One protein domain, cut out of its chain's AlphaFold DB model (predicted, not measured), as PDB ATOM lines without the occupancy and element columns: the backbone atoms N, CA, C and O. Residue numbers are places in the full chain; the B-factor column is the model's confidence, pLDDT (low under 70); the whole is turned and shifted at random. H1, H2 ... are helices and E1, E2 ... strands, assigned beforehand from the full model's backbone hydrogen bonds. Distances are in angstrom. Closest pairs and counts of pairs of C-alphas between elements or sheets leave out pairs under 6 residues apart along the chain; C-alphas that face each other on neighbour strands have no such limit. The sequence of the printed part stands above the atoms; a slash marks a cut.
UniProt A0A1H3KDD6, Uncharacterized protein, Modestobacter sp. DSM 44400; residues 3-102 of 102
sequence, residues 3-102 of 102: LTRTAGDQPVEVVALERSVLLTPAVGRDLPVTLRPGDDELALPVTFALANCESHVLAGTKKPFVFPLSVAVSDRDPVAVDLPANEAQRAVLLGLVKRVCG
ATOM      1  N   LEU A   3      30.007  49.449  -8.235       95.19
ATOM      2  CA  LEU A   3      31.277  50.136  -8.402       95.19
ATOM      3  C   LEU A   3      31.881  50.323  -7.012       95.19
ATOM      4  O   LEU A   3      31.206  50.837  -6.122       95.19
ATOM      5  N   THR A   4      33.130  49.904  -6.837       96.31
ATOM      6  CA  THR A   4      33.850  49.996  -5.565       96.31
ATOM      7  C   THR A   4      35.144  50.759  -5.784       96.31
ATOM      8  O   THR A   4      35.915  50.437  -6.692       96.31
ATOM      9  N   ARG A   5      35.376  51.772  -4.955       95.38
ATOM     10  CA  ARG A   5      36.603  52.562  -4.949       95.38
ATOM     11  C   ARG A   5      37.730  51.736  -4.341       95.38
ATOM     12  O   ARG A   5      37.596  51.189  -3.254       95.38
ATOM     13  N   THR A   6      38.848  51.640  -5.051       95.19
ATOM     14  CA  THR A   6      40.042  50.929  -4.566       95.19
ATOM     15  C   THR A   6      41.133  51.884  -4.094       95.19
ATOM     16  O   THR A   6      41.887  51.540  -3.189       95.19
ATOM     17  N   ALA A   7      41.224  53.076  -4.693       94.31
ATOM     18  CA  ALA A   7      42.168  54.127  -4.334       94.31
ATOM     19  C   ALA A   7      41.709  55.499  -4.863       94.31
ATOM     20  O   ALA A   7      40.917  55.575  -5.806       94.31
ATOM     21  N   GLY A   8      42.270  56.571  -4.293       94.31
ATOM     22  CA  GLY A   8      41.962  57.958  -4.663       94.31
ATOM     23  C   GLY A   8      40.584  58.419  -4.186       94.31
ATOM     24  O   GLY A   8      39.791  57.615  -3.715       94.31
ATOM     25  N   ASP A   9      40.287  59.709  -4.333       95.69
ATOM     26  CA  ASP A   9      39.030  60.321  -3.862       95.69
ATOM     27  C   ASP A   9      38.302  61.128  -4.952       95.69
ATOM     28  O   ASP A   9      37.339  61.855  -4.729       95.69
ATOM     29  N   GLN A  10      38.767  61.002  -6.191       96.19
ATOM     30  CA  GLN A  10      38.154  61.659  -7.332       96.19
ATOM     31  C   GLN A  10      36.718  61.147  -7.535       96.19
ATOM     32  O   GLN A  10      36.469  59.948  -7.337       96.19
ATOM     33  N   PRO A  11      35.774  62.007  -7.959       97.19
ATOM     34  CA  PRO A  11      34.457  61.544  -8.371       97.19
ATOM     35  C   PRO A  11      34.598  60.585  -9.556       97.19
ATOM     36  O   PRO A  11      35.397  60.823 -10.468       97.19
ATOM     37  N   VAL A  12      33.820  59.504  -9.534       97.38
ATOM     38  CA  VAL A  12      33.746  58.543 -10.641       97.38
ATOM     39  C   VAL A  12      32.320  58.516 -11.151       97.38
ATOM     40  O   VAL A  12      31.388  58.298 -10.383       97.38
ATOM     41  N   GLU A  13      32.140  58.733 -12.441       97.62
ATOM     42  CA  GLU A  13      30.831  58.780 -13.067       97.62
ATOM     43  C   GLU A  13      30.604  57.542 -13.922       97.62
ATOM     44  O   GLU A  13      31.422  57.195 -14.769       97.62
ATOM     45  N   VAL A  14      29.478  56.873 -13.698       97.62
ATOM     46  CA  VAL A  14      28.949  55.868 -14.614       97.62
ATOM     47  C   VAL A  14      28.178  56.609 -15.695       97.62
ATOM     48  O   VAL A  14      27.102  57.140 -15.422       97.62
ATOM     49  N   VAL A  15      28.731  56.645 -16.905       97.88
ATOM     50  CA  VAL A  15      28.221  57.452 -18.022       97.88
ATOM     51  C   VAL A  15      27.197  56.676 -18.842       97.88
ATOM     52  O   VAL A  15      26.111  57.175 -19.120       97.88
ATOM     53  N   ALA A  16      27.529  55.441 -19.217       97.31
ATOM     54  CA  ALA A  16      26.683  54.600 -20.055       97.31
ATOM     55  C   ALA A  16      26.930  53.116 -19.771       97.31
ATOM     56  O   ALA A  16      28.034  52.724 -19.393       97.31
ATOM     57  N   LEU A  17      25.906  52.289 -19.985       97.62
ATOM     58  CA  LEU A  17      26.016  50.833 -19.998       97.62
ATOM     59  C   LEU A  17      25.444  50.313 -21.318       97.62
ATOM     60  O   LEU A  17      24.246  50.420 -21.572       97.62
ATOM     61  N   GLU A  18      26.313  49.760 -22.153       96.44
ATOM     62  CA  GLU A  18      25.970  49.295 -23.489       96.44
ATOM     63  C   GLU A  18      25.467  47.846 -23.495       96.44
ATOM     64  O   GLU A  18      25.746  47.030 -22.609       96.44
ATOM     65  N   ARG A  19      24.704  47.518 -24.541       94.31
ATOM     66  CA  ARG A  19      24.184  46.169 -24.769       94.31
ATOM     67  C   ARG A  19      25.266  45.204 -25.234       94.31
ATOM     68  O   ARG A  19      26.226  45.590 -25.893       94.31
ATOM     69  N   SER A  20      25.041  43.920 -24.976       92.88
ATOM     70  CA  SER A  20      25.724  42.868 -25.718       92.88
ATOM     71  C   SER A  20      24.983  42.577 -27.029       92.88
ATOM     72  O   SER A  20      23.931  43.146 -27.340       92.88
ATOM     73  N   VAL A  21      25.521  41.639 -27.807       90.25
ATOM     74  CA  VAL A  21      24.887  41.170 -29.045       90.25
ATOM     75  C   VAL A  21      23.480  40.608 -28.790       90.25
ATOM     76  O   VAL A  21      22.582  40.848 -29.594       90.25
ATOM     77  N   LEU A  22      23.276  39.898 -27.674       92.06
ATOM     78  CA  LEU A  22      22.023  39.191 -27.377       92.06
ATOM     79  C   LEU A  22      21.168  39.866 -26.305       92.06
ATOM     80  O   LEU A  22      19.979  39.570 -26.212       92.06
ATOM     81  N   LEU A  23      21.749  40.732 -25.475       95.12
ATOM     82  CA  LEU A  23      21.097  41.227 -24.266       95.12
ATOM     83  C   LEU A  23      21.254  42.738 -24.127       95.12
ATOM     84  O   LEU A  23      22.361  43.262 -24.225       95.12
ATOM     85  N   THR A  24      20.154  43.412 -23.813       95.94
ATOM     86  CA  THR A  24      20.111  44.840 -23.502       95.94
ATOM     87  C   THR A  24      19.985  45.021 -21.988       95.94
ATOM     88  O   THR A  24      18.960  44.627 -21.421       95.94
ATOM     89  N   PRO A  25      21.000  45.582 -21.308       96.31
ATOM     90  CA  PRO A  25      20.884  45.988 -19.919       96.31
ATOM     91  C   PRO A  25      20.061  47.275 -19.794       96.31
ATOM     92  O   PRO A  25      20.135  48.162 -20.641       96.31
ATOM     93  N   ALA A  26      19.324  47.396 -18.698       95.75
ATOM     94  CA  ALA A  26      18.668  48.624 -18.272       95.75
ATOM     95  C   ALA A  26      19.044  48.904 -16.816       95.75
ATOM     96  O   ALA A  26      18.923  48.027 -15.954       95.75
ATOM     97  N   VAL A  27      19.530  50.115 -16.549       96.44
ATOM     98  CA  VAL A  27      19.876  50.573 -15.199       96.44
ATOM     99  C   VAL A  27      18.613  51.111 -14.531       96.44
ATOM    100  O   VAL A  27      17.825  51.804 -15.161       96.44
ATOM    101  N   GLY A  28      18.411  50.809 -13.245       93.25
ATOM    102  CA  GLY A  28      17.210  51.206 -12.492       93.25
ATOM    103  C   GLY A  28      17.066  52.710 -12.209       93.25
ATOM    104  O   GLY A  28      16.240  53.090 -11.385       93.25
ATOM    105  N   ARG A  29      17.899  53.548 -12.826       93.44
ATOM    106  CA  ARG A  29      17.868  55.011 -12.771       93.44
ATOM    107  C   ARG A  29      18.587  55.581 -13.989       93.44
ATOM    108  O   ARG A  29      19.434  54.898 -14.567       93.44
ATOM    109  N   ASP A  30      18.294  56.834 -14.304       94.94
ATOM    110  CA  ASP A  30      18.934  57.535 -15.412       94.94
ATOM    111  C   ASP A  30      20.433  57.718 -15.161       94.94
ATOM    112  O   ASP A  30      20.867  57.985 -14.033       94.94
ATOM    113  N   LEU A  31      21.205  57.540 -16.232       95.62
ATOM    114  CA  LEU A  31      22.629  57.842 -16.291       95.62
ATOM    115  C   LEU A  31      22.823  59.259 -16.878       95.62
ATOM    116  O   LEU A  31      22.026  59.667 -17.727       95.62
ATOM    117  N   PRO A  32      23.863  59.999 -16.458       96.81
ATOM    118  CA  PRO A  32      24.970  59.525 -15.637       96.81
ATOM    119  C   PRO A  32      24.689  59.475 -14.125       96.81
ATOM    120  O   PRO A  32      23.812  60.164 -13.601       96.81
ATOM    121  N   VAL A  33      25.450  58.641 -13.404       97.38
ATOM    122  CA  VAL A  33      25.411  58.564 -11.931       97.38
ATOM    123  C   VAL A  33      26.813  58.593 -11.346       97.38
ATOM    124  O   VAL A  33      27.668  57.787 -11.706       97.38
ATOM    125  N   THR A  34      27.018  59.483 -10.380       97.31
ATOM    126  CA  THR A  34      28.320  59.727  -9.755       97.31
ATOM    127  C   THR A  34      28.478  58.981  -8.430       97.31
ATOM    128  O   THR A  34      27.636  59.098  -7.538       97.31
ATOM    129  N   LEU A  35      29.596  58.276  -8.278       97.62
ATOM    130  CA  LEU A  35      30.199  57.933  -6.993       97.62
ATOM    131  C   LEU A  35      30.951  59.167  -6.480       97.62
ATOM    132  O   LEU A  35      31.932  59.595  -7.100       97.62
ATOM    133  N   ARG A  36      30.470  59.773  -5.390       96.94
ATOM    134  CA  ARG A  36      31.001  61.051  -4.899       96.94
ATOM    135  C   ARG A  36      32.364  60.865  -4.212       96.94
ATOM    136  O   ARG A  36      32.730  59.741  -3.857       96.94
ATOM    137  N   PRO A  37      33.133  61.952  -4.028       96.62
ATOM    138  CA  PRO A  37      34.251  61.958  -3.090       96.62
ATOM    139  C   PRO A  37      33.770  61.559  -1.689       96.62
ATOM    140  O   PRO A  37      32.686  61.970  -1.271       96.62
ATOM    141  N   GLY A  38      34.550  60.743  -0.993       95.19
ATOM    142  CA  GLY A  38      34.235  60.171   0.314       95.19
ATOM    143  C   GLY A  38      33.324  58.940   0.286       95.19
ATOM    144  O   GLY A  38      33.252  58.243   1.295       95.19
ATOM    145  N   ASP A  39      32.666  58.638  -0.840       97.12
ATOM    146  CA  ASP A  39      31.888  57.409  -0.993       97.12
ATOM    147  C   ASP A  39      32.794  56.263  -1.473       97.12
ATOM    148  O   ASP A  39      33.485  56.370  -2.496       97.12
ATOM    149  N   ASP A  40      32.733  55.130  -0.776       96.62
ATOM    150  CA  ASP A  40      33.482  53.921  -1.141       96.62
ATOM    151  C   ASP A  40      32.769  53.076  -2.205       96.62
ATOM    152  O   ASP A  40      33.395  52.277  -2.911       96.62
ATOM    153  N   GLU A  41      31.447  53.227  -2.332       97.38
ATOM    154  CA  GLU A  41      30.635  52.342  -3.157       97.38
ATOM    155  C   GLU A  41      29.407  53.009  -3.786       97.38
ATOM    156  O   GLU A  41      28.700  53.796  -3.161       97.38
ATOM    157  N   LEU A  42      29.109  52.611  -5.027       96.62
ATOM    158  CA  LEU A  42      27.865  52.906  -5.728       96.62
ATOM    159  C   LEU A  42      27.230  51.598  -6.223       96.62
ATOM    160  O   LEU A  42      27.808  50.866  -7.032       96.62
ATOM    161  N   ALA A  43      26.000  51.330  -5.783       96.44
ATOM    162  CA  ALA A  43      25.204  50.192  -6.231       96.44
ATOM    163  C   ALA A  43      24.066  50.646  -7.154       96.44
ATOM    164  O   ALA A  43      23.232  51.473  -6.792       96.44
ATOM    165  N   LEU A  44      24.013  50.063  -8.351       95.88
ATOM    166  CA  LEU A  44      23.015  50.354  -9.378       95.88
ATOM    167  C   LEU A  44      22.276  49.062  -9.750       95.88
ATOM    168  O   LEU A  44      22.912  48.136 -10.269       95.88
ATOM    169  N   PRO A  45      20.958  48.948  -9.502       95.56
ATOM    170  CA  PRO A  45      20.168  47.829 -10.008       95.56
ATOM    171  C   PRO A  45      20.258  47.760 -11.537       95.56
ATOM    172  O   PRO A  45      20.178  48.790 -12.203       95.56
ATOM    173  N   VAL A  46      20.441  46.557 -12.089       95.62
ATOM    174  CA  VAL A  46      20.480  46.327 -13.541       95.62
ATOM    175  C   VAL A  46      19.576  45.154 -13.877       95.62
ATOM    176  O   VAL A  46      19.725  44.074 -13.303       95.62
ATOM    177  N   THR A  47      18.667  45.366 -14.817       96.19
ATOM    178  CA  THR A  47      17.832  44.324 -15.422       96.19
ATOM    179  C   THR A  47      18.296  44.048 -16.845       96.19
ATOM    180  O   THR A  47      18.893  44.918 -17.472       96.19
ATOM    181  N   PHE A  48      18.006  42.862 -17.372       95.62
ATOM    182  CA  PHE A  48      18.371  42.485 -18.738       95.62
ATOM    183  C   PHE A  48      17.137  42.044 -19.518       95.62
ATOM    184  O   PHE A  48      16.316  41.280 -19.010       95.62
ATOM    185  N   ALA A  49      17.051  42.496 -20.764       94.12
ATOM    186  CA  ALA A  49      16.093  42.042 -21.760       94.12
ATOM    187  C   ALA A  49      16.836  41.480 -22.979       94.12
ATOM    188  O   ALA A  49      18.041  41.686 -23.128       94.12
ATOM    189  N   LEU A  50      16.128  40.775 -23.858       94.06
ATOM    190  CA  LEU A  50      16.715  40.336 -25.119       94.06
ATOM    191  C   LEU A  50      16.859  41.493 -26.100       94.06
ATOM    192  O   LEU A  50      15.956  42.312 -26.247       94.06
ATOM    193  N   ALA A  51      17.998  41.515 -26.782       89.44
ATOM    194  CA  ALA A  51      18.273  42.431 -27.879       89.44
ATOM    195  C   ALA A  51      17.962  41.798 -29.242       89.44
ATOM    196  O   ALA A  51      17.525  42.498 -30.150       89.44
ATOM    197  N   ASN A  52      18.214  40.492 -29.399       85.81
ATOM    198  CA  ASN A  52      18.019  39.763 -30.651       85.81
ATOM    199  C   ASN A  52      17.778  38.259 -30.392       85.81
ATOM    200  O   ASN A  52      18.358  37.699 -29.460       85.81
ATOM    201  N   CYS A  53      16.969  37.615 -31.238       91.31
ATOM    202  CA  CYS A  53      16.758  36.160 -31.284       91.31
ATOM    203  C   CYS A  53      17.042  35.546 -32.669       91.31
ATOM    204  O   CYS A  53      16.737  34.378 -32.900       91.31
ATOM    205  N   GLU A  54      17.601  36.298 -33.616       87.69
ATOM    206  CA  GLU A  54      17.920  35.777 -34.943       87.69
ATOM    207  C   GLU A  54      18.899  34.596 -34.862       87.69
ATOM    208  O   GLU A  54      19.973  34.678 -34.259       87.69
ATOM    209  N   SER A  55      18.543  33.490 -35.518       80.56
ATOM    210  CA  SER A  55      19.285  32.223 -35.461       80.56
ATOM    211  C   SER A  55      20.752  32.361 -35.878       80.56
ATOM    212  O   SER A  55      21.632  31.767 -35.252       80.56
ATOM    213  N   HIS A  56      21.036  33.186 -36.892       79.94
ATOM    214  CA  HIS A  56      22.399  33.436 -37.364       79.94
ATOM    215  C   HIS A  56      23.258  34.169 -36.318       79.94
ATOM    216  O   HIS A  56      24.450  33.884 -36.189       79.94
ATOM    217  N   VAL A  57      22.654  35.058 -35.523       82.56
ATOM    218  CA  VAL A  57      23.331  35.761 -34.426       82.56
ATOM    219  C   VAL A  57      23.557  34.822 -33.244       82.56
ATOM    220  O   VAL A  57      24.658  34.789 -32.690       82.56
ATOM    221  N   LEU A  58      22.563  34.003 -32.895       80.06
ATOM    222  CA  LEU A  58      22.679  33.012 -31.821       80.06
ATOM    223  C   LEU A  58      23.802  32.002 -32.091       80.06
ATOM    224  O   LEU A  58      24.623  31.753 -31.210       80.06
ATOM    225  N   ALA A  59      23.887  31.475 -33.316       75.75
ATOM    226  CA  ALA A  59      24.917  30.511 -33.700       75.75
ATOM    227  C   ALA A  59      26.332  31.121 -33.754       75.75
ATOM    228  O   ALA A  59      27.316  30.436 -33.475       75.75
ATOM    229  N   GLY A  60      26.451  32.407 -34.109       76.56
ATOM    230  CA  GLY A  60      27.740  33.088 -34.277       76.56
ATOM    231  C   GLY A  60      28.319  33.724 -33.009       76.56
ATOM    232  O   GLY A  60      29.484  34.137 -33.002       76.56
ATOM    233  N   THR A  61      27.542  33.836 -31.928       82.56
ATOM    234  CA  THR A  61      27.949  34.623 -30.756       82.56
ATOM    235  C   THR A  61      28.940  33.872 -29.863       82.56
ATOM    236  O   THR A  61      28.581  32.971 -29.114       82.56
ATOM    237  N   LYS A  62      30.205  34.314 -29.869       78.69
ATOM    238  CA  LYS A  62      31.282  33.737 -29.036       78.69
ATOM    239  C   LYS A  62      31.350  34.308 -27.615       78.69
ATOM    240  O   LYS A  62      31.790  33.624 -26.697       78.69
ATOM    241  N   LYS A  63      30.951  35.573 -27.429       80.00
ATOM    242  CA  LYS A  63      30.998  36.295 -26.143       80.00
ATOM    243  C   LYS A  63      29.662  37.008 -25.865       80.00
ATOM    244  O   LYS A  63      29.593  38.229 -25.946       80.00
ATOM    245  N   PRO A  64      28.587  36.269 -25.539       82.25
ATOM    246  CA  PRO A  64      27.241  36.843 -25.403       82.25
ATOM    247  C   PRO A  64      27.059  37.773 -24.190       82.25
ATOM    248  O   PRO A  64      26.050  38.469 -24.102       82.25
ATOM    249  N   PHE A  65      28.020  37.791 -23.260       88.69
ATOM    250  CA  PHE A  65      27.917  38.458 -21.956       88.69
ATOM    251  C   PHE A  65      29.025  39.497 -21.731       88.69
ATOM    252  O   PHE A  65      29.591  39.570 -20.643       88.69
ATOM    253  N   VAL A  66      29.381  40.244 -22.777       92.62
ATOM    254  CA  VAL A  66      30.248  41.427 -22.677       92.62
ATOM    255  C   VAL A  66      29.356  42.657 -22.762       92.62
ATOM    256  O   VAL A  66      28.610  42.800 -23.729       92.62
ATOM    257  N   PHE A  67      29.423  43.503 -21.737       95.69
ATOM    258  CA  PHE A  67      28.632  44.723 -21.615       95.69
ATOM    259  C   PHE A  67      29.592  45.886 -21.343       95.69
ATOM    260  O   PHE A  67      30.069  46.005 -20.209       95.69
ATOM    261  N   PRO A  68      29.930  46.695 -22.361       96.81
ATOM    262  CA  PRO A  68      30.781  47.862 -22.174       96.81
ATOM    263  C   PRO A  68      30.135  48.860 -21.206       96.81
ATOM    264  O   PRO A  68      28.988  49.269 -21.377       96.81
ATOM    265  N   LEU A  69      30.873  49.228 -20.168       97.62
ATOM    266  CA  LEU A  69      30.520  50.232 -19.177       97.62
ATOM    267  C   LEU A  69      31.443  51.434 -19.375       97.62
ATOM    268  O   LEU A  69      32.651  51.326 -19.172       97.62
ATOM    269  N   SER A  70      30.886  52.579 -19.745       98.06
ATOM    270  CA  SER A  70      31.642  53.827 -19.841       98.06
ATOM    271  C   SER A  70      31.720  54.484 -18.468       98.06
ATOM    272  O   SER A  70      30.689  54.799 -17.868       98.06
ATOM    273  N   VAL A  71      32.941  54.710 -17.981       97.25
ATOM    274  CA  VAL A  71      33.208  55.416 -16.725       97.25
ATOM    275  C   VAL A  71      34.122  56.613 -16.946       97.25
ATOM    276  O   VAL A  71      35.118  56.504 -17.656       97.25
ATOM    277  N   ALA A  72      33.820  57.744 -16.319       97.44
ATOM    278  CA  ALA A  72      34.687  58.922 -16.294       97.44
ATOM    279  C   ALA A  72      35.233  59.145 -14.877       97.44
ATOM    280  O   ALA A  72      34.565  58.836 -13.890       97.44
ATOM    281  N   VAL A  73      36.458  59.658 -14.761       95.50
ATOM    282  CA  VAL A  73      37.087  59.973 -13.467       95.50
ATOM    283  C   VAL A  73      37.502  61.432 -13.475       95.50
ATOM    284  O   VAL A  73      38.432  61.786 -14.209       95.50
ATOM    285  N   SER A  74      36.861  62.245 -12.631       92.75
ATOM    286  CA  SER A  74      36.922  63.713 -12.721       92.75
ATOM    287  C   SER A  74      36.569  64.186 -14.140       92.75
ATOM    288  O   SER A  74      35.743  63.563 -14.800       92.75
ATOM    289  N   ASP A  75      37.215  65.241 -14.635       89.44
ATOM    290  CA  ASP A  75      36.934  65.843 -15.945       89.44
ATOM    291  C   ASP A  75      37.666  65.142 -17.107       89.44
ATOM    292  O   ASP A  75      37.992  65.763 -18.118       89.44
ATOM    293  N   ARG A  76      38.008  63.857 -16.949       93.88
ATOM    294  CA  ARG A  76      38.680  63.073 -17.996       93.88
ATOM    295  C   ARG A  76      37.671  62.409 -18.917       93.88
ATOM    296  O   ARG A  76      36.570  62.064 -18.491       93.88
ATOM    297  N   ASP A  77      38.107  62.149 -20.145       96.12
ATOM    298  CA  ASP A  77      37.306  61.423 -21.126       96.12
ATOM    299  C   ASP A  77      36.844  60.056 -20.582       96.12
ATOM    300  O   ASP A  77      37.624  59.361 -19.914       96.12
ATOM    301  N   PRO A  78      35.594  59.642 -20.872       97.19
ATOM    302  CA  PRO A  78      35.092  58.341 -20.461       97.19
ATOM    303  C   PRO A  78      35.916  57.194 -21.050       97.19
ATOM    304  O   PRO A  78      36.226  57.163 -22.241       97.19
ATOM    305  N   VAL A  79      36.199  56.194 -20.221       97.00
ATOM    306  CA  VAL A  79      36.865  54.953 -20.614       97.00
ATOM    307  C   VAL A  79      35.858  53.813 -20.560       97.00
ATOM    308  O   VAL A  79      35.123  53.667 -19.583       97.00
ATOM    309  N   ALA A  80      35.830  52.987 -21.605       96.50
ATOM    310  CA  ALA A  80      35.032  51.771 -21.626       96.50
ATOM    311  C   ALA A  80      35.757  50.638 -20.887       96.50
ATOM    312  O   ALA A  80      36.902  50.306 -21.197       96.50
ATOM    313  N   VAL A  81      35.070  50.023 -19.928       95.06
ATOM    314  CA  VAL A  81      35.509  48.815 -19.223       95.06
ATOM    315  C   VAL A  81      34.436  47.739 -19.337       95.06
ATOM    316  O   VAL A  81      33.250  48.046 -19.411       95.06
ATOM    317  N   ASP A  82      34.816  46.465 -19.337       95.00
ATOM    318  CA  ASP A  82      33.827  45.385 -19.361       95.00
ATOM    319  C   ASP A  82      33.152  45.261 -17.991       95.00
ATOM    320  O   ASP A  82      33.830  45.039 -16.986       95.00
ATOM    321  N   LEU A  83      31.817  45.335 -17.936       94.94
ATOM    322  CA  LEU A  83      31.066  44.974 -16.734       94.94
ATOM    323  C   LEU A  83      31.186  43.456 -16.505       94.94
ATOM    324  O   LEU A  83      30.643  42.672 -17.296       94.94
ATOM    325  N   PRO A  84      31.858  43.000 -15.431       92.69
ATOM    326  CA  PRO A  84      32.031  41.577 -15.203       92.69
ATOM    327  C   PRO A  84      30.699  40.904 -14.857       92.69
ATOM    328  O   PRO A  84      29.946  41.362 -13.997       92.69
ATOM    329  N   ALA A  85      30.459  39.754 -15.484       91.50
ATOM    330  CA  ALA A  85      29.440  38.794 -15.077       91.50
ATOM    331  C   ALA A  85      30.122  37.508 -14.603       91.50
ATOM    332  O   ALA A  85      30.920  36.917 -15.346       91.50
ATOM    333  N   ASN A  86      29.805  37.066 -13.386       92.06
ATOM    334  CA  ASN A  86      30.287  35.794 -12.850       92.06
ATOM    335  C   ASN A  86      29.549  34.600 -13.486       92.06
ATOM    336  O   ASN A  86      28.580  34.767 -14.229       92.06
ATOM    337  N   GLU A  87      30.010  33.380 -13.215       92.75
ATOM    338  CA  GLU A  87      29.455  32.167 -13.828       92.75
ATOM    339  C   GLU A  87      27.963  31.962 -13.517       92.75
ATOM    340  O   GLU A  87      27.181  31.681 -14.426       92.75
ATOM    341  N   ALA A  88      27.543  32.194 -12.271       94.50
ATOM    342  CA  ALA A  88      26.142  32.066 -11.872       94.50
ATOM    343  C   ALA A  88      25.241  33.058 -12.629       94.50
ATOM    344  O   ALA A  88      24.184  32.690 -13.139       94.50
ATOM    345  N   GLN A  89      25.685  34.308 -12.774       94.31
ATOM    346  CA  GLN A  89      24.985  35.328 -13.555       94.31
ATOM    347  C   GLN A  89      24.919  34.948 -15.037       94.31
ATOM    348  O   GLN A  89      23.855  35.044 -15.648       94.31
ATOM    349  N   ARG A  90      26.023  34.460 -15.617       93.75
ATOM    350  CA  ARG A  90      26.056  33.983 -17.009       93.75
ATOM    351  C   ARG A  90      25.082  32.831 -17.233       93.75
ATOM    352  O   ARG A  90      24.396  32.821 -18.251       93.75
ATOM    353  N   ALA A  91      24.976  31.898 -16.288       93.94
ATOM    354  CA  ALA A  91      24.025  30.795 -16.363       93.94
ATOM    355  C   ALA A  91      22.567  31.290 -16.353       93.94
ATOM    356  O   ALA A  91      21.762  30.829 -17.163       93.94
ATOM    357  N   VAL A  92      22.235  32.270 -15.504       94.81
ATOM    358  CA  VAL A  92      20.898  32.891 -15.469       94.81
ATOM    359  C   VAL A  92      20.579  33.605 -16.786       94.81
ATOM    360  O   VAL A  92      19.508  33.391 -17.355       94.81
ATOM    361  N   LEU A  93      21.513  34.407 -17.305       94.50
ATOM    362  CA  LEU A  93      21.344  35.112 -18.579       94.50
ATOM    363  C   LEU A  93      21.214  34.140 -19.758       94.50
ATOM    364  O   LEU A  93      20.368  34.333 -20.628       94.50
ATOM    365  N   LEU A  94      21.992  33.056 -19.771       92.56
ATOM    366  CA  LEU A  94      21.853  31.997 -20.770       92.56
ATOM    367  C   LEU A  94      20.494  31.295 -20.664       92.56
ATOM    368  O   LEU A  94      19.888  30.974 -21.683       92.56
ATOM    369  N   GLY A  95      20.004  31.069 -19.444       92.75
ATOM    370  CA  GLY A  95      18.671  30.528 -19.196       92.75
ATOM    371  C   GLY A  95      17.564  31.423 -19.754       92.75
ATOM    372  O   GLY A  95      16.618  30.910 -20.347       92.75
ATOM    373  N   LEU A  96      17.701  32.748 -19.627       92.69
ATOM    374  CA  LEU A  96      16.796  33.713 -20.258       92.69
ATOM    375  C   LEU A  96      16.812  33.576 -21.787       92.69
ATOM    376  O   LEU A  96      15.748  33.428 -22.386       92.69
ATOM    377  N   VAL A  97      17.999  33.565 -22.407       92.62
ATOM    378  CA  VAL A  97      18.141  33.414 -23.867       92.62
ATOM    379  C   VAL A  97      17.492  32.119 -24.351       92.62
ATOM    380  O   VAL A  97      16.672  32.153 -25.263       92.62
ATOM    381  N   LYS A  98      17.798  30.985 -23.709       91.31
ATOM    382  CA  LYS A  98      17.229  29.676 -24.067       91.31
ATOM    383  C   LYS A  98      15.715  29.619 -23.905       91.31
ATOM    384  O   LYS A  98      15.061  28.928 -24.666       91.31
ATOM    385  N   ARG A  99      15.158  30.305 -22.905       92.19
ATOM    386  CA  ARG A  99      13.715  30.288 -22.644       92.19
ATOM    387  C   ARG A  99      12.921  31.065 -23.688       92.19
ATOM    388  O   ARG A  99      11.783  30.707 -23.949       92.19
ATOM    389  N   VAL A 100      13.475  32.164 -24.195       91.75
ATOM    390  CA  VAL A 100      12.720  33.083 -25.057       91.75
ATOM    391  C   VAL A 100      13.051  32.900 -26.539       91.75
ATOM    392  O   VAL A 100      12.162  33.074 -27.364       91.75
ATOM    393  N   CYS A 101      14.291  32.539 -26.885       89.50
ATOM    394  CA  CYS A 101      14.695  32.301 -28.276       89.50
ATOM    395  C   CYS A 101      14.816  30.807 -28.647       89.50
ATOM    396  O   CYS A 101      15.200  30.511 -29.780       89.50
ATOM    397  N   GLY A 102      14.615  29.889 -27.692       76.19
ATOM    398  CA  GLY A 102      14.760  28.438 -27.875       76.19
ATOM    399  C   GLY A 102      13.442  27.703 -28.045       76.19
ATOM    400  O   GLY A 102      12.386  28.286 -27.715       76.19
TER     401      GLY A 102
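AT A GLANCE: This is residues 3 to 102 of the 102 residues of an uncharacterized protein of Modestobacter sp. DSM 44400 (UniProt A0A1H3KDD6). This is an elongated body with a strongly twisted sheet of four strands, E3 E1 E6 E7, toward one end and a two-strand ribbon, E2 and E5, toward the other. Residues 93 to 101 of the longer helix H2 pack on the ribbon, mostly at E5, and the short helix H1 lies at the far tip beyond it; E4, at the four-stranded end, runs on into E5. The printed part has 100 residues, with seven named strands and two named helices in the order E1 E2 E3 E4 E5 H1 E6 E7 H2. Both sheets are antiparallel, and the class is mixed, helices and strands. The whole is only just loose, close to compact, with a radius of gyration of the C-alphas of 15.4 A and spans of 47 by 24 by 22 A.

HOW THE PARTS SIT: Residues 3 to 4 form a short antiparallel pairing with residues 41 to 42 of E4, residues 41 to 43, which pairs with no named strand. E1, residues 12 to 17, is an inner strand, antiparallel to the edge strand E3, residues 33 to 35, with N 14 and O 33 2.8 A apart, within hydrogen-bond range. On E1's other side is E6, residues 68 to 73, antiparallel at 158 degrees, with N 13 and O 72 at 2.8 A. E6 and the edge strand E7, residues 79 to 82, form a hairpin, with N 69 and O 81 at 2.8 A. E2, residues 23 to 27, and E5, residues 46 to 50, are antiparallel at 151 degrees, with N 24 and O 49 at 2.8 A. The closest C-alphas of E1 and E2 are those of Leu 17 and Pro 25, 7.1 A apart. E4 runs on into E5 across a break of 2 residues, at 40 degrees. The closest C-alphas of E5 and H2, residues 87 to 101, are those of Leu 50 and Val 97, 7.2 A apart. H1, residues 55 to 60, is apart from H2, and neither helix is on the four-stranded sheet. In both helices every O i to N i+4 pair is within hydrogen-bond range.

IN THESE COORDINATES: E1 begins at C-alpha 12, (33.746, 58.543, -10.641), and measures 14.4 A. E2 measures 13.1 A, E5 13.6 A and E6 16.2 A. E3, E4, H1 and E7 are shorter. H2 measures 20.7 A, from C-alpha 87 at (29.455, 32.167, -13.828) to C-alpha 101 at (14.695, 32.301, -28.276).

THE WHOLE: The two C-alphas farthest apart are those of Gly 38 and Ser 55, 47.8 A. The printed part has no cut and no long link; the link from H1 to E6 is short, and the others are tight. The mean pLDDT of the printed part is 93.0, and no printed residue is under 70; H1 has a mean of 79.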